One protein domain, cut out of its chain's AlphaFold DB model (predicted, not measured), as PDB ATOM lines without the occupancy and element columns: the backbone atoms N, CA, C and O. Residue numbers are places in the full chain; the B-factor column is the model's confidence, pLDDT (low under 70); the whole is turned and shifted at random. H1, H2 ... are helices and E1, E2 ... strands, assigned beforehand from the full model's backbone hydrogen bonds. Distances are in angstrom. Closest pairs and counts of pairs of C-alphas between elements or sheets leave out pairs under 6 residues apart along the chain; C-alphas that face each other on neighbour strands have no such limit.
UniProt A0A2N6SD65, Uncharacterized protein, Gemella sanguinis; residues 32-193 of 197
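Overview. This is residues 32 to 193 of the 197 residues of an uncharacterized protein of Gemella sanguinis (UniProt A0A2N6SD65). Picture one twisted sheet of six strands as a wall, with the long helix H4 laid slantwise over one face and the shorter H1 crossing that same face near Leu 86 of E2, Ile 95 of E3 and Tyr 115 of E4. H3 packs on E5 near Ser 127, and little H2 sits at the edge strand E1; no named helix covers the other face. The 162 printed residues run H1, H2, E1, E2, E3, E4, E5, H3, H4, E6, four named helices and six named strands, in the mixed class of helices and strands. The sheet's order is E1, E2, E3, E4, E5, E6, with antiparallel neighbours except for the parallel pair E5 and E6. The whole is compact, with a radius of gyration of the C-alphas of 16.2 A and spans of 48 by 34 by 31 A.

Along the chain. Find C-alpha 33 at (141.460, 142.720, 103.872); from there H1 runs to residue 42, 14.6 A away. Go on to H2, residues 61 to 65, and then to E1, residues 68 to 72. Next come E2, residues 80 to 89, 28.5 A long, and E3, residues 92 to 104, the longest strand at 32.5 A, which bends by 65 degrees at residue 95. E4, residues 107 to 116, covers 26.8 A, and E5, residues 121 to 129, covers 23.4 A and bends by 57 degrees at residue 126. H3 is residues 139 to 149, 15.2 A long. Look for C-alpha 154 at (160.849, 142.824, 121.178), where H4 starts its 32.7 A run to residue 176. E6, residues 189 to 192, ends at C-alpha 192, (153.235, 150.420, 114.720).

Arrangement. Start with the sheet, where E1 to E5 make a meander, each strand the antiparallel neighbour of the one before, and each step is a hairpin. Look at N 71 and O 84, 2.8 A apart, for E1 and E2; at N 85 and O 96, 2.8 A, for E2 and E3; at N 97 and O 113, 2.8 A, for E3 and E4; and at N 112 and O 125, 2.9 A, for E4 and E5. E5, H3, H4 and E6 form a strand-helix-strand unit, two parallel neighbour strands with helices between, and its crossover is right-handed; N 122 and O 189 are 2.8 A apart. H1, H3 and H4 with the sheet make two layers, helices on one face of a sheet. H4 has a height over the sheet of 9.6 A and lies over E3, E4 and, only just, with 3 C-alphas, E2. It runs slantwise to the strands, at 48 degrees to E3 on the local plane; its closest C-alphas to E4 are those of Ser 161 and Ile 111, 6.1 A. H1, on the same face at a height of 9.3 A, lies over E2 and, only just, with 3 C-alphas each, over E3 and E4. It runs only just across the strands, at 62 degrees to E2 on the local plane; the C-alphas of Tyr 38 and Ile 95 are its closest to E3, 6.3 A. H1 and H4 are close but not clearly touching, their closest C-alphas, Ala 33 and Leu 169, being 7.5 A apart. H3 comes closest to E5 at the C-alphas of Arg 143 and Ser 127, 7.0 A. H2 only grazes the sheet, with residues 62 to 64. Every O i to N i+4 pair is within hydrogen-bond range in H2, H3 and H4, and 5 of 6 in H1.

Size, cuts and confidence. The two C-alphas farthest apart are those of Leu 45 and Lys 149, 48.8 A. The printed part has no cut. Two links are long: residues 43 to 60 from H1 to H2, and residues 177 to 188 from H4 to E6. The mean pLDDT of the printed part is 93.5, and residues 44 to 46 are under 70.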
ATOM      1  N   ASN A  32     141.092 146.702 100.962       95.88
ATOM      2  CA  ASN A  32     141.988 145.905 101.790       95.88
ATOM      3  C   ASN A  32     141.240 144.788 102.536       95.88
ATOM      4  O   ASN A  32     140.006 144.772 102.577       95.88
ATOM      5  N   ALA A  33     141.998 143.870 103.144       96.25
ATOM      6  CA  ALA A  33     141.460 142.720 103.872       96.25
ATOM      7  C   ALA A  33     140.520 143.118 105.023       96.25
ATOM      8  O   ALA A  33     139.474 142.505 105.207       96.25
ATOM      9  N   PHE A  34     140.868 144.154 105.787       97.25
ATOM     10  CA  PHE A  34     140.120 144.561 106.979       97.25
ATOM     11  C   PHE A  34     138.795 145.239 106.627       97.25
ATOM     12  O   PHE A  34     137.774 144.966 107.256       97.25
ATOM     13  N   GLU A  35     138.791 146.075 105.587       95.12
ATOM     14  CA  GLU A  35     137.576 146.642 105.000       95.12
ATOM     15  C   GLU A  35     136.667 145.528 104.467       95.12
ATOM     16  O   GLU A  35     135.467 145.555 104.724       95.12
ATOM     17  N   GLU A  36     137.233 144.503 103.816       94.50
ATOM     18  CA  GLU A  36     136.473 143.339 103.342       94.50
ATOM     19  C   GLU A  36     135.834 142.554 104.496       94.50
ATOM     20  O   GLU A  36     134.646 142.234 104.425       94.50
ATOM     21  N   MET A  37     136.580 142.272 105.571       95.38
ATOM     22  CA  MET A  37     136.050 141.607 106.767       95.38
ATOM     23  C   MET A  37     134.943 142.436 107.425       95.38
ATOM     24  O   MET A  37     133.881 141.899 107.741       95.38
ATOM     25  N   TYR A  38     135.163 143.743 107.600       94.69
ATOM     26  CA  TYR A  38     134.196 144.657 108.209       94.69
ATOM     27  C   TYR A  38     132.899 144.725 107.393       94.69
ATOM     28  O   TYR A  38     131.807 144.473 107.909       94.69
ATOM     29  N   ASN A  39     133.021 144.986 106.092       92.25
ATOM     30  CA  ASN A  39     131.888 145.059 105.180       92.25
ATOM     31  C   ASN A  39     131.171 143.708 105.053       92.25
ATOM     32  O   ASN A  39     129.963 143.686 104.817       92.25
ATOM     33  N   SER A  40     131.872 142.589 105.278       92.12
ATOM     34  CA  SER A  40     131.257 141.260 105.227       92.12
ATOM     35  C   SER A  40     130.290 141.022 106.376       92.12
ATOM     36  O   SER A  40     129.509 140.084 106.314       92.12
ATOM     37  N   TYR A  41     130.360 141.821 107.439       91.38
ATOM     38  CA  TYR A  41     129.432 141.733 108.556       91.38
ATOM     39  C   TYR A  41     128.276 142.731 108.419       91.38
ATOM     40  O   TYR A  41     127.142 142.399 108.746       91.38
ATOM     41  N   TYR A  42     128.557 143.948 107.944       88.88
ATOM     42  CA  TYR A  42     127.597 145.058 107.987       88.88
ATOM     43  C   TYR A  42     126.841 145.336 106.680       88.88
ATOM     44  O   TYR A  42     125.827 146.030 106.718       88.88
ATOM     45  N   ASN A  43     127.283 144.809 105.535       83.62
ATOM     46  CA  ASN A  43     126.560 144.989 104.273       83.62
ATOM     47  C   ASN A  43     125.510 143.885 104.057       83.62
ATOM     48  O   ASN A  43     125.591 142.806 104.631       83.62
ATOM     49  N   VAL A  44     124.520 144.149 103.198       60.97
ATOM     50  CA  VAL A  44     123.324 143.295 103.003       60.97
ATOM     51  C   VAL A  44     123.588 142.044 102.139       60.97
ATOM     52  O   VAL A  44     122.789 141.113 102.136       60.97
ATOM     53  N   LEU A  45     124.706 141.990 101.403       67.31
ATOM     54  CA  LEU A  45     125.000 140.935 100.411       67.31
ATOM     55  C   LEU A  45     126.245 140.031 100.639       67.31
ATOM     56  O   LEU A  45     126.741 139.456  99.665       67.31
ATOM     57  N   PRO A  46     126.783 139.830 101.854       64.12
ATOM     58  CA  PRO A  46     127.855 138.872 102.062       64.12
ATOM     59  C   PRO A  46     127.279 137.455 102.186       64.12
ATOM     60  O   PRO A  46     126.715 137.072 103.204       64.12
ATOM     61  N   LEU A  47     127.499 136.628 101.159       70.62
ATOM     62  CA  LEU A  47     127.260 135.174 101.224       70.62
ATOM     63  C   LEU A  47     128.089 134.494 102.334       70.62
ATOM     64  O   LEU A  47     127.792 133.373 102.740       70.62
ATOM     65  N   ARG A  48     129.165 135.159 102.778       81.81
ATOM     66  CA  ARG A  48     130.108 134.722 103.808       81.81
ATOM     67  C   ARG A  48     130.483 135.916 104.676       81.81
ATOM     68  O   ARG A  48     131.097 136.859 104.185       81.81
ATOM     69  N   THR A  49     130.114 135.863 105.947       90.00
ATOM     70  CA  THR A  49     130.384 136.917 106.931       90.00
ATOM     71  C   THR A  49     131.578 136.509 107.791       90.00
ATOM     72  O   THR A  49     131.715 135.332 108.125       90.00
ATOM     73  N   ILE A  50     132.407 137.454 108.235       94.38
ATOM     74  CA  ILE A  50     133.534 137.176 109.150       94.38
ATOM     75  C   ILE A  50     133.112 136.403 110.416       94.38
ATOM     76  O   ILE A  50     133.815 135.498 110.854       94.38
ATOM     77  N   ALA A  51     131.913 136.669 110.943       94.06
ATOM     78  CA  ALA A  51     131.363 135.968 112.108       94.06
ATOM     79  C   ALA A  51     131.014 134.488 111.866       94.06
ATOM     80  O   ALA A  51     130.864 133.737 112.823       94.06
ATOM     81  N   ASN A  52     130.907 134.066 110.603       94.12
ATOM     82  CA  ASN A  52     130.557 132.699 110.217       94.12
ATOM     83  C   ASN A  52     131.789 131.884 109.785       94.12
ATOM     84  O   ASN A  52     131.640 130.787 109.239       94.12
ATOM     85  N   MET A  53     133.006 132.405 110.002       96.06
ATOM     86  CA  MET A  53     134.227 131.619 109.825       96.06
ATOM     87  C   MET A  53     134.167 130.355 110.703       96.06
ATOM     88  O   MET A  53     133.822 130.456 111.881       96.06
ATOM     89  N   PRO A  54     134.540 129.165 110.194       96.69
ATOM     90  CA  PRO A  54     134.514 127.919 110.965       96.69
ATOM     91  C   PRO A  54     135.304 127.963 112.277       96.69
ATOM     92  O   PRO A  54     134.976 127.231 113.209       96.69
ATOM     93  N   GLN A  55     136.327 128.813 112.347       97.94
ATOM     94  CA  GLN A  55     137.193 129.037 113.498       97.94
ATOM     95  C   GLN A  55     136.521 129.874 114.593       97.94
ATOM     96  O   GLN A  55     136.969 129.824 115.731       97.94
ATOM     97  N   ILE A  56     135.455 130.614 114.278       97.88
ATOM     98  CA  ILE A  56     134.781 131.534 115.196       97.88
ATOM     99  C   ILE A  56     133.648 130.821 115.934       97.88
ATOM    100  O   ILE A  56     132.880 130.051 115.349       97.88
ATOM    101  N   VAL A  57     133.553 131.064 117.240       97.62
ATOM    102  CA  VAL A  57     132.413 130.659 118.064       97.62
ATOM    103  C   VAL A  57     131.177 131.427 117.579       97.62
ATOM    104  O   VAL A  57     131.218 132.659 117.559       97.62
ATOM    105  N   PRO A  58     130.087 130.740 117.185       95.31
ATOM    106  CA  PRO A  58     128.872 131.413 116.748       95.31
ATOM    107  C   PRO A  58     128.349 132.378 117.813       95.31
ATOM    108  O   PRO A  58     128.276 132.024 118.990       95.31
ATOM    109  N   LEU A  59     127.967 133.579 117.386       93.50
ATOM    110  CA  LEU A  59     127.365 134.565 118.274       93.50
ATOM    111  C   LEU A  59     125.963 134.124 118.703       93.50
ATOM    112  O   LEU A  59     125.188 133.594 117.903       93.50
ATOM    113  N   THR A  60     125.610 134.420 119.950       92.62
ATOM    114  CA  THR A  60     124.210 134.400 120.376       92.62
ATOM    115  C   THR A  60     123.451 135.578 119.761       92.62
ATOM    116  O   THR A  60     124.034 136.535 119.232       92.62
ATOM    117  N   ARG A  61     122.119 135.527 119.845       90.00
ATOM    118  CA  ARG A  61     121.265 136.642 119.425       90.00
ATOM    119  C   ARG A  61     121.641 137.934 120.154       90.00
ATOM    120  O   ARG A  61     121.915 138.932 119.498       90.00
ATOM    121  N   ASP A  62     121.754 137.879 121.477       91.44
ATOM    122  CA  ASP A  62     122.073 139.052 122.295       91.44
ATOM    123  C   ASP A  62     123.439 139.645 121.926       91.44
ATOM    124  O   ASP A  62     123.587 140.857 121.825       91.44
ATOM    125  N   GLN A  63     124.440 138.803 121.642       91.00
ATOM    126  CA  GLN A  63     125.757 139.264 121.188       91.00
ATOM    127  C   GLN A  63     125.717 139.912 119.799       91.00
ATOM    128  O   GLN A  63     126.504 140.811 119.511       91.00
ATOM    129  N   THR A  64     124.800 139.481 118.933       86.25
ATOM    130  CA  THR A  64     124.604 140.074 117.601       86.25
ATOM    131  C   THR A  64     124.000 141.480 117.694       86.25
ATOM    132  O   THR A  64     124.286 142.335 116.849       86.25
ATOM    133  N   GLU A  65     123.208 141.745 118.734       86.75
ATOM    134  CA  GLU A  65     122.545 143.029 118.984       86.75
ATOM    135  C   GLU A  65     123.455 144.045 119.716       86.75
ATOM    136  O   GLU A  65     123.150 145.237 119.741       86.75
ATOM    137  N   GLN A  66     124.612 143.617 120.238       87.12
ATOM    138  CA  GLN A  66     125.573 144.506 120.904       87.12
ATOM    139  C   GLN A  66     126.254 145.488 119.937       87.12
ATOM    140  O   GLN A  66     126.543 145.182 118.777       87.12
ATOM    141  N   SER A  67     126.580 146.678 120.450       84.62
ATOM    142  CA  SER A  67     127.327 147.714 119.719       84.62
ATOM    143  C   SER A  67     128.775 147.309 119.420       84.62
ATOM    144  O   SER A  67     129.357 147.737 118.423       84.62
ATOM    145  N   ILE A  68     129.354 146.482 120.293       89.69
ATOM    146  CA  ILE A  68     130.673 145.874 120.131       89.69
ATOM    147  C   ILE A  68     130.466 144.369 120.065       89.69
ATOM    148  O   ILE A  68     129.881 143.784 120.971       89.69
ATOM    149  N   ARG A  69     130.941 143.745 118.990       93.88
ATOM    150  CA  ARG A  69     130.739 142.316 118.746       93.88
ATOM    151  C   ARG A  69     132.075 141.605 118.803       93.88
ATOM    152  O   ARG A  69     132.919 141.817 117.935       93.88
ATOM    153  N   ALA A  70     132.244 140.776 119.824       95.62
ATOM    154  CA  ALA A  70     133.443 139.984 120.052       95.62
ATOM    155  C   ALA A  70     133.325 138.608 119.379       95.62
ATOM    156  O   ALA A  70     132.585 137.734 119.834       95.62
ATOM    157  N   LEU A  71     134.061 138.410 118.290       97.50
ATOM    158  CA  LEU A  71     134.163 137.149 117.562       97.50
ATOM    159  C   LEU A  71     135.341 136.348 118.121       97.50
ATOM    160  O   LEU A  71     136.499 136.564 117.759       97.50
ATOM    161  N   ASN A  72     135.039 135.430 119.033       97.94
ATOM    162  CA  ASN A  72     136.043 134.609 119.698       97.94
ATOM    163  C   ASN A  72     136.440 133.406 118.844       97.94
ATOM    164  O   ASN A  72     135.581 132.716 118.295       97.94
ATOM    165  N   TYR A  73     137.736 133.108 118.781       98.44
ATOM    166  CA  TYR A  73     138.224 131.865 118.193       98.44
ATOM    167  C   TYR A  73     137.857 130.657 119.070       98.44
ATOM    168  O   TYR A  73     137.961 130.693 120.294       98.44
ATOM    169  N   LYS A  74     137.469 129.542 118.445       98.25
ATOM    170  CA  LYS A  74     137.142 128.270 119.119       98.25
ATOM    171  C   LYS A  74     138.335 127.635 119.825       98.25
ATOM    172  O   LYS A  74     138.150 126.826 120.723       98.25
ATOM    173  N   THR A  75     139.549 127.977 119.400       96.94
ATOM    174  CA  THR A  75     140.806 127.494 119.987       96.94
ATOM    175  C   THR A  75     141.217 128.270 121.238       96.94
ATOM    176  O   THR A  75     142.275 127.988 121.795       96.94
ATOM    177  N   ASN A  76     140.426 129.260 121.660       97.62
ATOM    178  CA  ASN A  76     140.713 130.052 122.849       97.62
ATOM    179  C   ASN A  76     140.747 129.176 124.106       97.62
ATOM    180  O   ASN A  76     139.954 128.253 124.275       97.62
ATOM    181  N   THR A  77     141.653 129.524 125.009       96.31
ATOM    182  CA  THR A  77     141.793 128.943 126.346       96.31
ATOM    183  C   THR A  77     141.750 130.058 127.390       96.31
ATOM    184  O   THR A  77     141.697 131.245 127.058       96.31
ATOM    185  N   ASP A  78     141.816 129.712 128.674       90.50
ATOM    186  CA  ASP A  78     141.886 130.720 129.740       90.50
ATOM    187  C   ASP A  78     143.183 131.543 129.708       90.50
ATOM    188  O   ASP A  78     143.212 132.685 130.182       90.50
ATOM    189  N   LYS A  79     144.246 130.975 129.124       93.75
ATOM    190  CA  LYS A  79     145.578 131.583 129.058       93.75
ATOM    191  C   LYS A  79     145.842 132.307 127.749       93.75
ATOM    192  O   LYS A  79     146.451 133.368 127.777       93.75
ATOM    193  N   ASP A  80     145.360 131.772 126.636       95.44
ATOM    194  CA  ASP A  80     145.612 132.316 125.304       95.44
ATOM    195  C   ASP A  80     144.305 132.488 124.541       95.44
ATOM    196  O   ASP A  80     143.543 131.532 124.366       95.44
ATOM    197  N   LYS A  81     144.042 133.715 124.088       97.12
ATOM    198  CA  LYS A  81     142.801 134.082 123.399       97.12
ATOM    199  C   LYS A  81     143.099 134.879 122.143       97.12
ATOM    200  O   LYS A  81     143.925 135.783 122.174       97.12
ATOM    201  N   VAL A  82     142.374 134.576 121.075       98.19
ATOM    202  CA  VAL A  82     142.280 135.382 119.862       98.19
ATOM    203  C   VAL A  82     140.839 135.850 119.704       98.19
ATOM    204  O   VAL A  82     139.895 135.053 119.733       98.19
ATOM    205  N   GLU A  83     140.669 137.154 119.544       97.81
ATOM    206  CA  GLU A  83     139.376 137.797 119.351       97.81
ATOM    207  C   GLU A  83     139.436 138.749 118.157       97.81
ATOM    208  O   GLU A  83     140.401 139.494 117.984       97.81
ATOM    209  N   ILE A  84     138.376 138.746 117.348       98.19
ATOM    210  CA  ILE A  84     138.106 139.809 116.382       98.19
ATOM    211  C   ILE A  84     136.941 140.641 116.915       98.19
ATOM    212  O   ILE A  84     135.833 140.134 117.058       98.19
ATOM    213  N   SER A  85     137.163 141.922 117.182       96.56
ATOM    214  CA  SER A  85     136.134 142.833 117.682       96.56
ATOM    215  C   SER A  85     135.635 143.752 116.571       96.56
ATOM    216  O   SER A  85     136.428 144.424 115.908       96.56
ATOM    217  N   LEU A  86     134.320 143.802 116.362       96.25
ATOM    218  CA  LEU A  86     133.672 144.696 115.402       96.25
ATOM    219  C   LEU A  86     132.945 145.820 116.139       96.25
ATOM    220  O   LEU A  86     132.086 145.562 116.979       96.25
ATOM    221  N   VAL A  87     133.232 147.062 115.756       94.81
ATOM    222  CA  VAL A  87     132.584 148.269 116.285       94.81
ATOM    223  C   VAL A  87     131.939 149.026 115.133       94.81
ATOM    224  O   VAL A  87     132.608 149.325 114.142       94.81
ATOM    225  N   ASN A  88     130.649 149.331 115.255       91.88
ATOM    226  CA  ASN A  88     129.916 150.131 114.276       91.88
ATOM    227  C   ASN A  88     128.934 151.063 114.986       91.88
ATOM    228  O   ASN A  88     127.751 150.753 115.121       91.88
ATOM    229  N   ASN A  89     129.463 152.197 115.438       88.12
ATOM    230  CA  ASN A  89     128.705 153.261 116.086       88.12
ATOM    231  C   ASN A  89     128.906 154.570 115.301       88.12
ATOM    232  O   ASN A  89     129.779 154.641 114.435       88.12
ATOM    233  N   LEU A  90     128.128 155.612 115.619       83.62
ATOM    234  CA  LEU A  90     128.178 156.910 114.923       83.62
ATOM    235  C   LEU A  90     129.593 157.507 114.863       83.62
ATOM    236  O   LEU A  90     130.007 157.965 113.803       83.62
ATOM    237  N   ASP A  91     130.340 157.423 115.964       85.94
ATOM    238  CA  ASP A  91     131.661 158.055 116.089       85.94
ATOM    239  C   ASP A  91     132.827 157.133 115.714       85.94
ATOM    240  O   ASP A  91     133.972 157.574 115.625       85.94
ATOM    241  N   ARG A  92     132.577 155.824 115.566       87.75
ATOM    242  CA  ARG A  92     133.654 154.847 115.389       87.75
ATOM    243  C   ARG A  92     133.209 153.620 114.613       87.75
ATOM    244  O   ARG A  92     132.372 152.836 115.068       87.75
ATOM    245  N   LYS A  93     133.897 153.393 113.496       94.75
ATOM    246  CA  LYS A  93     133.836 152.165 112.706       94.75
ATOM    247  C   LYS A  93     135.208 151.520 112.683       94.75
ATOM    248  O   LYS A  93     136.162 152.070 112.131       94.75
ATOM    249  N   SER A  94     135.323 150.357 113.311       96.69
ATOM    250  CA  SER A  94     136.600 149.653 113.371       96.69
ATOM    251  C   SER A  94     136.433 148.147 113.460       96.69
ATOM    252  O   SER A  94     135.461 147.656 114.036       96.69
ATOM    253  N   ILE A  95     137.434 147.436 112.959       97.75
ATOM    254  CA  ILE A  95     137.678 146.028 113.264       97.75
ATOM    255  C   ILE A  95     138.992 145.942 114.036       97.75
ATOM    256  O   ILE A  95     139.965 146.599 113.674       97.75
ATOM    257  N   SER A  96     139.012 145.183 115.127       97.88
ATOM    258  CA  SER A  96     140.228 144.923 115.900       97.88
ATOM    259  C   SER A  96     140.518 143.430 115.932       97.88
ATOM    260  O   SER A  96     139.584 142.644 116.014       97.88
ATOM    261  N   ILE A  97     141.786 143.046 115.871       98.38
ATOM    262  CA  ILE A  97     142.272 141.682 116.077       98.38
ATOM    263  C   ILE A  97     143.164 141.726 117.306       98.38
ATOM    264  O   ILE A  97     144.104 142.519 117.351       98.38
ATOM    265  N   ILE A  98     142.864 140.899 118.297       98.25
ATOM    266  CA  ILE A  98     143.529 140.933 119.595       98.25
ATOM    267  C   ILE A  98     143.989 139.522 119.931       98.25
ATOM    268  O   ILE A  98     143.190 138.587 119.906       98.25
ATOM    269  N   SER A  99     145.272 139.378 120.256       98.00
ATOM    270  CA  SER A  99     145.804 138.191 120.923       98.00
ATOM    271  C   SER A  99     146.109 138.536 122.367       98.00
ATOM    272  O   SER A  99     146.986 139.361 122.603       98.00
ATOM    273  N   SER A 100     145.457 137.869 123.312       97.44
ATOM    274  CA  SER A 100     145.780 137.949 124.737       97.44
ATOM    275  C   SER A 100     146.550 136.713 125.183       97.44
ATOM    276  O   SER A 100     146.042 135.604 125.025       97.44
ATOM    277  N   SER A 101     147.700 136.901 125.826       96.75
ATOM    278  CA  SER A 101     148.476 135.842 126.483       96.75
ATOM    279  C   SER A 101     148.629 136.137 127.976       96.75
ATOM    280  O   SER A 101     149.039 137.227 128.369       96.75
ATOM    281  N   TYR A 102     148.280 135.168 128.818       95.38
ATOM    282  CA  TYR A 102     148.420 135.251 130.271       95.38
ATOM    283  C   TYR A 102     149.894 135.321 130.672       95.38
ATOM    284  O   TYR A 102     150.702 134.510 130.220       95.38
ATOM    285  N   ILE A 103     150.215 136.258 131.562       93.38
ATOM    286  CA  ILE A 103     151.561 136.471 132.096       93.38
ATOM    287  C   ILE A 103     151.624 136.017 133.560       93.38
ATOM    288  O   ILE A 103     152.332 135.064 133.881       93.38
ATOM    289  N   SER A 104     150.868 136.660 134.455       90.81
ATOM    290  CA  SER A 104     150.849 136.341 135.895       90.81
ATOM    291  C   SER A 104     149.704 137.055 136.615       90.81
ATOM    292  O   SER A 104     149.477 138.215 136.304       90.81
ATOM    293  N   GLU A 105     149.076 136.455 137.630       86.19
ATOM    294  CA  GLU A 105     148.162 137.141 138.573       86.19
ATOM    295  C   GLU A 105     147.157 138.097 137.889       86.19
ATOM    296  O   GLU A 105     147.141 139.303 138.133       86.19
ATOM    297  N   ASP A 106     146.347 137.562 136.973       85.31
ATOM    298  CA  ASP A 106     145.387 138.302 136.134       85.31
ATOM    299  C   ASP A 106     145.973 139.367 135.198       85.31
ATOM    300  O   ASP A 106     145.220 140.160 134.629       85.31
ATOM    301  N   LEU A 107     147.288 139.392 134.992       93.06
ATOM    302  CA  LEU A 107     147.938 140.191 133.964       93.06
ATOM    303  C   LEU A 107     148.003 139.411 132.652       93.06
ATOM    304  O   LEU A 107     148.531 138.299 132.595       93.06
ATOM    305  N   TYR A 108     147.523 140.037 131.588       95.62
ATOM    306  CA  TYR A 108     147.621 139.550 130.224       95.62
ATOM    307  C   TYR A 108     148.371 140.569 129.373       95.62
ATOM    308  O   TYR A 108     148.156 141.776 129.503       95.62
ATOM    309  N   LEU A 109     149.227 140.058 128.498       96.81
ATOM    310  CA  LEU A 109     149.822 140.785 127.391       96.81
ATOM    311  C   LEU A 109     148.873 140.702 126.198       96.81
ATOM    312  O   LEU A 109     148.526 139.603 125.766       96.81
ATOM    313  N   ASP A 110     148.519 141.850 125.641       97.25
ATOM    314  CA  ASP A 110     147.684 141.960 124.457       97.25
ATOM    315  C   ASP A 110     148.503 142.501 123.279       97.25
ATOM    316  O   ASP A 110     149.118 143.566 123.365       97.25
ATOM    317  N   ILE A 111     148.470 141.783 122.158       98.19
ATOM    318  CA  ILE A 111     148.918 142.278 120.855       98.19
ATOM    319  C   ILE A 111     147.682 142.663 120.053       98.19
ATOM    320  O   ILE A 111     146.806 141.824 119.830       98.19
ATOM    321  N   ASN A 112     147.609 143.919 119.625       98.31
ATOM    322  CA  ASN A 112     146.411 144.496 119.034       98.31
ATOM    323  C   ASN A 112     146.695 145.004 117.630       98.31
ATOM    324  O   ASN A 112     147.594 145.811 117.436       98.31
ATOM    325  N   TYR A 113     145.829 144.654 116.690       98.31
ATOM    326  CA  TYR A 113     145.674 145.357 115.427       98.31
ATOM    327  C   TYR A 113     144.310 146.022 115.413       98.31
ATOM    328  O   TYR A 113     143.300 145.333 115.464       98.31
ATOM    329  N   ARG A 114     144.250 147.345 115.305       98.06
ATOM    330  CA  ARG A 114     143.000 148.094 115.163       98.06
ATOM    331  C   ARG A 114     142.959 148.768 113.804       98.06
ATOM    332  O   ARG A 114     143.726 149.690 113.553       98.06
ATOM    333  N   TYR A 115     142.042 148.334 112.954       98.19
ATOM    334  CA  TYR A 115     141.760 148.984 111.685       98.19
ATOM    335  C   TYR A 115     140.604 149.973 111.833       98.19
ATOM    336  O   TYR A 115     139.492 149.597 112.213       98.19
ATOM    337  N   GLU A 116     140.868 151.229 111.506       97.06
ATOM    338  CA  GLU A 116     139.882 152.299 111.413       97.06
ATOM    339  C   GLU A 116     139.346 152.382 109.983       97.06
ATOM    340  O   GLU A 116     140.100 152.591 109.030       97.06
ATOM    341  N   VAL A 117     138.032 152.214 109.825       94.69
ATOM    342  CA  VAL A 117     137.401 152.109 108.501       94.69
ATOM    343  C   VAL A 117     137.474 153.433 107.743       94.69
ATOM    344  O   VAL A 117     137.820 153.437 106.562       94.69
ATOM    345  N   ASP A 118     137.204 154.548 108.423       93.44
ATOM    346  CA  ASP A 118     137.103 155.866 107.790       93.44
ATOM    347  C   ASP A 118     138.470 156.388 107.313       93.44
ATOM    348  O   ASP A 118     138.589 156.945 106.221       93.44
ATOM    349  N   THR A 119     139.528 156.152 108.097       95.25
ATOM    350  CA  THR A 119     140.902 156.588 107.788       95.25
ATOM    351  C   THR A 119     141.710 155.540 107.019       95.25
ATOM    352  O   THR A 119     142.763 155.856 106.468       95.25
ATOM    353  N   ARG A 120     141.219 154.292 106.947       95.81
ATOM    354  CA  ARG A 120     141.920 153.115 106.398       95.81
ATOM    355  C   ARG A 120     143.291 152.880 107.026       95.81
ATOM    356  O   ARG A 120     144.249 152.496 106.347       95.81
ATOM    357  N   LYS A 121     143.378 153.128 108.327       97.50
ATOM    358  CA  LYS A 121     144.601 152.996 109.107       97.50
ATOM    359  C   LYS A 121     144.539 151.744 109.973       97.50
ATOM    360  O   LYS A 121     143.580 151.557 110.713       97.50
ATOM    361  N   LEU A 122     145.565 150.906 109.886       97.94
ATOM    362  CA  LEU A 122     145.797 149.758 110.752       97.94
ATOM    363  C   LEU A 122     146.851 150.130 111.796       97.94
ATOM    364  O   LEU A 122     148.018 150.314 111.466       97.94
ATOM    365  N   ILE A 123     146.436 150.226 113.051       97.81
ATOM    366  CA  ILE A 123     147.298 150.567 114.180       97.81
ATOM    367  C   ILE A 123     147.650 149.272 114.910       97.81
ATOM    368  O   ILE A 123     146.754 148.591 115.406       97.81
ATOM    369  N   ASN A 124     148.933 148.938 114.973       98.25
ATOM    370  CA  ASN A 124     149.463 147.782 115.681       98.25
ATOM    371  C   ASN A 124     150.136 148.230 116.980       98.25
ATOM    372  O   ASN A 124     151.050 149.053 116.940       98.25
ATOM    373  N   TYR A 125     149.682 147.719 118.118       97.56
ATOM    374  CA  TYR A 125     150.214 148.126 119.413       97.56
ATOM    375  C   TYR A 125     150.115 147.030 120.468       97.56
ATOM    376  O   TYR A 125     149.236 146.160 120.442       97.56
ATOM    377  N   VAL A 126     151.002 147.127 121.446       97.31
ATOM    378  CA  VAL A 126     151.040 146.278 122.627       97.31
ATOM    379  C   VAL A 126     150.304 146.965 123.769       97.31
ATOM    380  O   VAL A 126     150.468 148.161 124.026       97.31
ATOM    381  N   SER A 127     149.494 146.209 124.496       95.50
ATOM    382  CA  SER A 127     148.894 146.660 125.746       95.50
ATOM    383  C   SER A 127     148.940 145.561 126.793       95.50
ATOM    384  O   SER A 127     149.212 144.404 126.495       95.50
ATOM    385  N   PHE A 128     148.668 145.933 128.035       94.81
ATOM    386  CA  PHE A 128     148.416 144.975 129.097       94.81
ATOM    387  C   PHE A 128     146.989 145.175 129.595       94.81
ATOM    388  O   PHE A 128     146.520 146.314 129.678       94.81
ATOM    389  N   ARG A 129     146.321 144.084 129.970       90.69
ATOM    390  CA  ARG A 129     145.060 144.118 130.724       90.69
ATOM    391  C   ARG A 129     145.189 143.293 131.995       90.69
ATOM    392  O   ARG A 129     145.854 142.262 131.999       90.69
ATOM    393  N   GLY A 130     144.556 143.738 133.072       89.38
ATOM    394  CA  GLY A 130     144.607 143.031 134.344       89.38
ATOM    395  C   GLY A 130     144.345 143.922 135.541       89.38
ATOM    396  O   GLY A 130     144.403 145.147 135.440       89.38
ATOM    397  N   ARG A 131     144.066 143.292 136.683       84.19
ATOM    398  CA  ARG A 131     143.783 143.997 137.945       84.19
ATOM    399  C   ARG A 131     145.031 144.629 138.562       84.19
ATOM    400  O   ARG A 131     144.928 145.657 139.217       84.19
ATOM    401  N   ASN A 132     146.200 144.048 138.297       77.38
ATOM    402  CA  ASN A 132     147.471 144.426 138.916       77.38
ATOM    403  C   ASN A 132     148.325 145.355 138.036       77.38
ATOM    404  O   ASN A 132     149.542 145.428 138.205       77.38
ATOM    405  N   ILE A 133     147.713 146.054 137.075       84.50
ATOM    406  CA  ILE A 133     148.418 147.058 136.270       84.50
ATOM    407  C   ILE A 133     148.539 148.338 137.104       84.50
ATOM    408  O   ILE A 133     147.509 148.858 137.536       84.50
ATOM    409  N   PRO A 134     149.755 148.876 137.324       81.62
ATOM    410  CA  PRO A 134     149.924 150.124 138.066       81.62
ATOM    411  C   PRO A 134     149.060 151.257 137.483       81.62
ATOM    412  O   PRO A 134     148.888 151.361 136.272       81.62
ATOM    413  N   SER A 135     148.506 152.148 138.298       82.12
ATOM    414  CA  SER A 135     147.870 153.347 137.738       82.12
ATOM    415  C   SER A 135     148.947 154.392 137.455       82.12
ATOM    416  O   SER A 135     149.670 154.789 138.363       82.12
ATOM    417  N   THR A 136     149.086 154.808 136.198       85.44
ATOM    418  CA  THR A 136     149.989 155.894 135.790       85.44
ATOM    419  C   THR A 136     149.455 156.608 134.553       85.44
ATOM    420  O   THR A 136     148.777 155.984 133.720       85.44
ATOM    421  N   ASP A 137     149.792 157.892 134.442       87.31
ATOM    422  CA  ASP A 137     149.534 158.735 133.273       87.31
ATOM    423  C   ASP A 137     150.495 158.400 132.125       87.31
ATOM    424  O   ASP A 137     150.107 158.400 130.957       87.31
ATOM    425  N   ASP A 138     151.733 158.010 132.450       91.06
ATOM    426  CA  ASP A 138     152.725 157.594 131.460       91.06
ATOM    427  C   ASP A 138     152.548 156.113 131.100       91.06
ATOM    428  O   ASP A 138     153.238 155.209 131.588       91.06
ATOM    429  N   LYS A 139     151.570 155.858 130.225       89.19
ATOM    430  CA  LYS A 139     151.267 154.512 129.724       89.19
ATOM    431  C   LYS A 139     152.435 153.879 128.973       89.19
ATOM    432  O   LYS A 139     152.528 152.654 128.945       89.19
ATOM    433  N   GLN A 140     153.293 154.676 128.343       91.06
ATOM    434  CA  GLN A 140     154.419 154.172 127.563       91.06
ATOM    435  C   GLN A 140     155.515 153.642 128.484       91.06
ATOM    436  O   GLN A 140     155.906 152.480 128.359       91.06
ATOM    437  N   LYS A 141     155.913 154.437 129.482       92.69
ATOM    438  CA  LYS A 141     156.846 154.008 130.526       92.69
ATOM    439  C   LYS A 141     156.341 152.770 131.263       92.69
ATOM    440  O   LYS A 141     157.089 151.811 131.416       92.69
ATOM    441  N   GLN A 142     155.057 152.734 131.624       92.62
ATOM    442  CA  GLN A 142     154.468 151.551 132.257       92.62
ATOM    443  C   GLN A 142     154.568 150.292 131.390       92.62
ATOM    444  O   GLN A 142     154.871 149.219 131.909       92.62
ATOM    445  N   ARG A 143     154.285 150.389 130.083       93.88
ATOM    446  CA  ARG A 143     154.400 149.227 129.191       93.88
ATOM    447  C   ARG A 143     155.836 148.724 129.153       93.88
ATOM    448  O   ARG A 143     156.042 147.523 129.283       93.88
ATOM    449  N   LYS A 144     156.806 149.633 129.048       94.94
ATOM    450  CA  LYS A 144     158.231 149.295 129.074       94.94
ATOM    451  C   LYS A 144     158.629 148.574 130.367       94.94
ATOM    452  O   LYS A 144     159.204 147.495 130.295       94.94
ATOM    453  N   GLU A 145     158.248 149.107 131.526       94.56
ATOM    454  CA  GLU A 145     158.549 148.498 132.832       94.56
ATOM    455  C   GLU A 145     157.924 147.102 132.989       94.56
ATOM    456  O   GLU A 145     158.550 146.200 133.544       94.56
ATOM    457  N   LEU A 146     156.703 146.886 132.481       94.44
ATOM    458  CA  LEU A 146     156.071 145.562 132.493       94.44
ATOM    459  C   LEU A 146     156.789 144.583 131.557       94.44
ATOM    460  O   LEU A 146     157.041 143.447 131.949       94.44
ATOM    461  N   LEU A 147     157.148 145.010 130.345       95.88
ATOM    462  CA  LEU A 147     157.906 144.172 129.413       95.88
ATOM    463  C   LEU A 147     159.255 143.749 130.016       95.88
ATOM    464  O   LEU A 147     159.590 142.566 129.974       95.88
ATOM    465  N   GLU A 148     159.975 144.678 130.650       95.81
ATOM    466  CA  GLU A 148     161.241 144.405 131.343       95.81
ATOM    467  C   GLU A 148     161.047 143.457 132.536       95.81
ATOM    468  O   GLU A 148     161.732 142.440 132.631       95.81
ATOM    469  N   LYS A 149     160.064 143.724 133.410       95.00
ATOM    470  CA  LYS A 149     159.770 142.896 134.594       95.00
ATOM    471  C   LYS A 149     159.513 141.427 134.243       95.00
ATOM    472  O   LYS A 149     159.898 140.541 135.004       95.00
ATOM    473  N   TYR A 150     158.839 141.174 133.123       94.94
ATOM    474  CA  TYR A 150     158.475 139.826 132.683       94.94
ATOM    475  C   TYR A 150     159.414 139.255 131.612       94.94
ATOM    476  O   TYR A 150     159.121 138.194 131.065       94.94
ATOM    477  N   ASN A 151     160.548 139.914 131.341       96.62
ATOM    478  CA  ASN A 151     161.539 139.504 130.341       96.62
ATOM    479  C   ASN A 151     160.927 139.256 128.947       96.62
ATOM    480  O   ASN A 151     161.283 138.303 128.253       96.62
ATOM    481  N   ILE A 152     159.980 140.102 128.542       96.81
ATOM    482  CA  ILE A 152     159.303 140.005 127.248       96.81
ATOM    483  C   ILE A 152     160.111 140.807 126.231       96.81
ATOM    484  O   ILE A 152     160.144 142.038 126.279       96.81
ATOM    485  N   SER A 153     160.771 140.108 125.308       96.81
ATOM    486  CA  SER A 153     161.610 140.750 124.299       96.81
ATOM    487  C   SER A 153     160.798 141.329 123.139       96.81
ATOM    488  O   SER A 153     159.664 140.925 122.867       96.81
ATOM    489  N   LYS A 154     161.413 142.259 122.406       96.94
ATOM    490  CA  LYS A 154     160.849 142.824 121.178       96.94
ATOM    491  C   LYS A 154     160.615 141.752 120.113       96.94
ATOM    492  O   LYS A 154     159.569 141.740 119.473       96.94
ATOM    493  N   GLU A 155     161.557 140.827 119.958       97.56
ATOM    494  CA  GLU A 155     161.485 139.730 118.990       97.56
ATOM    495  C   GLU A 155     160.282 138.830 119.280       97.56
ATOM    496  O   GLU A 155     159.540 138.479 118.365       97.56
ATOM    497  N   TYR A 156     160.026 138.532 120.560       97.06
ATOM    498  CA  TYR A 156     158.839 137.783 120.973       97.06
ATOM    499  C   TYR A 156     157.542 138.509 120.592       97.06
ATOM    500  O   TYR A 156     156.616 137.892 120.061       97.06
ATOM    501  N   LEU A 157     157.468 139.822 120.843       98.12
ATOM    502  CA  LEU A 157     156.300 140.634 120.488       98.12
ATOM    503  C   LEU A 157     156.068 140.640 118.975       98.12
ATOM    504  O   LEU A 157     154.936 140.447 118.528       98.12
ATOM    505  N   GLN A 158     157.132 140.820 118.192       97.44
ATOM    506  CA  GLN A 158     157.073 140.828 116.733       97.44
ATOM    507  C   GLN A 158     156.636 139.470 116.176       97.44
ATOM    508  O   GLN A 158     155.706 139.427 115.374       97.44
ATOM    509  N   GLU A 159     157.211 138.362 116.653       97.44
ATOM    510  CA  GLU A 159     156.824 137.011 116.230       97.44
ATOM    511  C   GLU A 159     155.344 136.731 116.537       97.44
ATOM    512  O   GLU A 159     154.592 136.253 115.681       97.44
ATOM    513  N   LYS A 160     154.892 137.076 117.749       96.94
ATOM    514  CA  LYS A 160     153.489 136.921 118.157       96.94
ATOM    515  C   LYS A 160     152.549 137.775 117.310       96.94
ATOM    516  O   LYS A 160     151.506 137.277 116.884       96.94
ATOM    517  N   SER A 161     152.916 139.028 117.051       97.62
ATOM    518  CA  SER A 161     152.158 139.966 116.216       97.62
ATOM    519  C   SER A 161     152.017 139.443 114.785       97.62
ATOM    520  O   SER A 161     150.905 139.287 114.275       97.62
ATOM    521  N   ASP A 162     153.130 139.035 114.183       96.88
ATOM    522  CA  ASP A 162     153.175 138.524 112.820       96.88
ATOM    523  C   ASP A 162     152.417 137.208 112.651       96.88
ATOM    524  O   ASP A 162     151.796 136.999 111.603       96.88
ATOM    525  N   LYS A 163     152.458 136.326 113.657       97.44
ATOM    526  CA  LYS A 163     151.718 135.059 113.672       97.44
ATOM    527  C   LYS A 163     150.217 135.275 113.841       97.44
ATOM    528  O   LYS A 163     149.430 134.602 113.173       97.44
ATOM    529  N   LEU A 164     149.814 136.201 114.713       98.00
ATOM    530  CA  LEU A 164     148.413 136.578 114.901       98.00
ATOM    531  C   LEU A 164     147.809 137.067 113.584       98.00
ATOM    532  O   LEU A 164     146.785 136.546 113.136       98.00
ATOM    533  N   LEU A 165     148.468 138.039 112.950       97.50
ATOM    534  CA  LEU A 165     147.994 138.622 111.703       97.50
ATOM    535  C   LEU A 165     147.943 137.583 110.576       97.50
ATOM    536  O   LEU A 165     146.947 137.513 109.855       97.50
ATOM    537  N   ASP A 166     148.984 136.755 110.453       97.94
ATOM    538  CA  ASP A 166     149.039 135.690 109.448       97.94
ATOM    539  C   ASP A 166     147.895 134.684 109.600       97.94
ATOM    540  O   ASP A 166     147.223 134.344 108.623       97.94
ATOM    541  N   THR A 167     147.626 134.261 110.837       97.81
ATOM    542  CA  THR A 167     146.565 133.298 111.154       97.81
ATOM    543  C   THR A 167     145.204 133.839 110.727       97.81
ATOM    544  O   THR A 167     144.493 133.192 109.955       97.81
ATOM    545  N   VAL A 168     144.858 135.056 111.161       98.19
ATOM    546  CA  VAL A 168     143.541 135.645 110.874       98.19
ATOM    547  C   VAL A 168     143.348 135.908 109.382       98.19
ATOM    548  O   VAL A 168     142.290 135.594 108.831       98.19
ATOM    549  N   LEU A 169     144.364 136.438 108.695       98.06
ATOM    550  CA  LEU A 169     144.285 136.673 107.252       98.06
ATOM    551  C   LEU A 169     144.202 135.362 106.464       98.06
ATOM    552  O   LEU A 169     143.456 135.285 105.487       98.06
ATOM    553  N   THR A 170     144.922 134.323 106.890       98.12
ATOM    554  CA  THR A 170     144.879 133.000 106.259       98.12
ATOM    555  C   THR A 170     143.511 132.347 106.417       98.12
ATOM    556  O   THR A 170     142.948 131.862 105.429       98.12
ATOM    557  N   ASP A 171     142.946 132.364 107.624       98.06
ATOM    558  CA  ASP A 171     141.608 131.833 107.886       98.06
ATOM    559  C   ASP A 171     140.548 132.574 107.071       98.06
ATOM    560  O   ASP A 171     139.743 131.947 106.373       98.06
ATOM    561  N   TRP A 172     140.602 133.909 107.075       97.00
ATOM    562  CA  TRP A 172     139.691 134.729 106.291       97.00
ATOM    563  C   TRP A 172     139.811 134.459 104.798       97.00
ATOM    564  O   TRP A 172     138.793 134.298 104.123       97.00
ATOM    565  N   LYS A 173     141.032 134.359 104.266       95.62
ATOM    566  CA  LYS A 173     141.270 134.062 102.852       95.62
ATOM    567  C   LYS A 173     140.677 132.717 102.454       95.62
ATOM    568  O   LYS A 173     139.948 132.653 101.465       95.62
ATOM    569  N   ARG A 174     140.948 131.665 103.234       95.56
ATOM    570  CA  ARG A 174     140.428 130.307 102.993       95.56
ATOM    571  C   ARG A 174     138.907 130.255 103.067       95.56
ATOM    572  O   ARG A 174     138.276 129.560 102.277       95.56
ATOM    573  N   TYR A 175     138.315 130.990 104.002       95.19
ATOM    574  CA  TYR A 175     136.871 131.009 104.169       95.19
ATOM    575  C   TYR A 175     136.164 131.856 103.103       95.19
ATOM    576  O   TYR A 175     135.185 131.405 102.522       95.19
ATOM    577  N   SER A 176     136.629 133.071 102.827       91.38
ATOM    578  CA  SER A 176     135.920 134.055 101.990       91.38
ATOM    579  C   SER A 176     136.364 134.085 100.524       91.38
ATOM    580  O   SER A 176     135.803 134.844  99.725       91.38
ATOM    581  N   ASN A 177     137.392 133.308 100.162       91.25
ATOM    582  CA  ASN A 177     138.128 133.451  98.904       91.25
ATOM    583  C   ASN A 177     138.620 134.896  98.697       91.25
ATOM    584  O   ASN A 177     138.409 135.499  97.642       91.25
ATOM    585  N   SER A 178     139.175 135.508  99.747       91.56
ATOM    586  CA  SER A 178     139.781 136.842  99.666       91.56
ATOM    587  C   SER A 178     140.943 136.850  98.670       91.56
ATOM    588  O   SER A 178     141.728 135.903  98.606       91.56
ATOM    589  N   SER A 179     141.075 137.929  97.899       92.00
ATOM    590  CA  SER A 179     142.298 138.193  97.133       92.00
ATOM    591  C   SER A 179     143.440 138.678  98.027       92.00
ATOM    592  O   SER A 179     144.596 138.634  97.607       92.00
ATOM    593  N   TYR A 180     143.131 139.118  99.248       95.31
ATOM    594  CA  TYR A 180     144.098 139.671 100.180       95.31
ATOM    595  C   TYR A 180     144.760 138.576 101.020       95.31
ATOM    596  O   TYR A 180     144.225 137.481 101.210       95.31
ATOM    597  N   SER A 181     145.965 138.861 101.495       94.44
ATOM    598  CA  SER A 181     146.772 138.004 102.368       94.44
ATOM    599  C   SER A 181     147.727 138.858 103.194       94.44
ATOM    600  O   SER A 181     147.734 140.080 103.063       94.44
ATOM    601  N   LYS A 182     148.557 138.225 104.026       93.19
ATOM    602  CA  LYS A 182     149.619 138.922 104.758       93.19
ATOM    603  C   LYS A 182     150.563 139.691 103.826       93.19
ATOM    604  O   LYS A 182     150.832 140.861 104.072       93.19
ATOM    605  N   ASP A 183     150.962 139.076 102.713       92.62
ATOM    606  CA  ASP A 183     151.869 139.701 101.732       92.62
ATOM    607  C   ASP A 183     151.192 140.762 100.851       92.62
ATOM    608  O   ASP A 183     151.857 141.573 100.213       92.62
ATOM    609  N   ASN A 184     149.858 140.763 100.796       94.56
ATOM    610  CA  ASN A 184     149.073 141.741 100.054       94.56
ATOM    611  C   ASN A 184     147.803 142.071 100.835       94.56
ATOM    612  O   ASN A 184     146.728 141.526 100.571       94.56
ATOM    613  N   MET A 185     147.926 142.975 101.802       95.31
ATOM    614  CA  MET A 185     146.776 143.412 102.592       95.31
ATOM    615  C   MET A 185     145.888 144.413 101.846       95.31
ATOM    616  O   MET A 185     144.798 144.703 102.324       95.31
ATOM    617  N   GLY A 186     146.313 144.911 100.681       95.50
ATOM    618  CA  GLY A 186     145.629 145.957  99.926       95.50
ATOM    619  C   GLY A 186     146.032 147.371 100.351       95.50
ATOM    620  O   GLY A 186     147.084 147.594 100.944       95.50
ATOM    621  N   LYS A 187     145.198 148.358 100.013       95.62
ATOM    622  CA  LYS A 187     145.472 149.783 100.237       95.62
ATOM    623  C   LYS A 187     145.039 150.215 101.639       95.62
ATOM    624  O   LYS A 187     143.855 150.470 101.878       95.62
ATOM    625  N   LEU A 188     146.015 150.324 102.533       96.75
ATOM    626  CA  LEU A 188     145.872 150.819 103.902       96.75
ATOM    627  C   LEU A 188     147.197 151.418 104.395       96.75
ATOM    628  O   LEU A 188     148.255 151.108 103.848       96.75
ATOM    629  N   THR A 189     147.135 152.243 105.435       97.38
ATOM    630  CA  THR A 189     148.326 152.738 106.147       97.38
ATOM    631  C   THR A 189     148.541 151.909 107.404       97.38
ATOM    632  O   THR A 189     147.579 151.643 108.119       97.38
ATOM    633  N   ILE A 190     149.782 151.508 107.685       96.75
ATOM    634  CA  ILE A 190     150.136 150.770 108.904       96.75
ATOM    635  C   ILE A 190     150.910 151.701 109.827       96.75
ATOM    636  O   ILE A 190     151.908 152.284 109.414       96.75
ATOM    637  N   GLU A 191     150.473 151.792 111.074       97.31
ATOM    638  CA  GLU A 191     151.221 152.421 112.160       97.31
ATOM    639  C   GLU A 191     151.542 151.355 113.198       97.31
ATOM    640  O   GLU A 191     150.681 150.552 113.551       97.31
ATOM    641  N   LYS A 192     152.787 151.324 113.663       96.44
ATOM    642  CA  LYS A 192     153.235 150.420 114.720       96.44
ATOM    643  C   LYS A 192     153.669 151.252 115.914       96.44
ATOM    644  O   LYS A 192     154.232 152.330 115.740       96.44
ATOM    645  N   ASP A 193     153.406 150.756 117.115       93.06
ATOM    646  CA  ASP A 193     154.025 151.328 118.303       93.06
ATOM    647  C   ASP A 193     155.540 151.060 118.335       93.06
ATOM    648  O   ASP A 193     156.085 150.284 117.543       93.06
TER     649      ASP A 193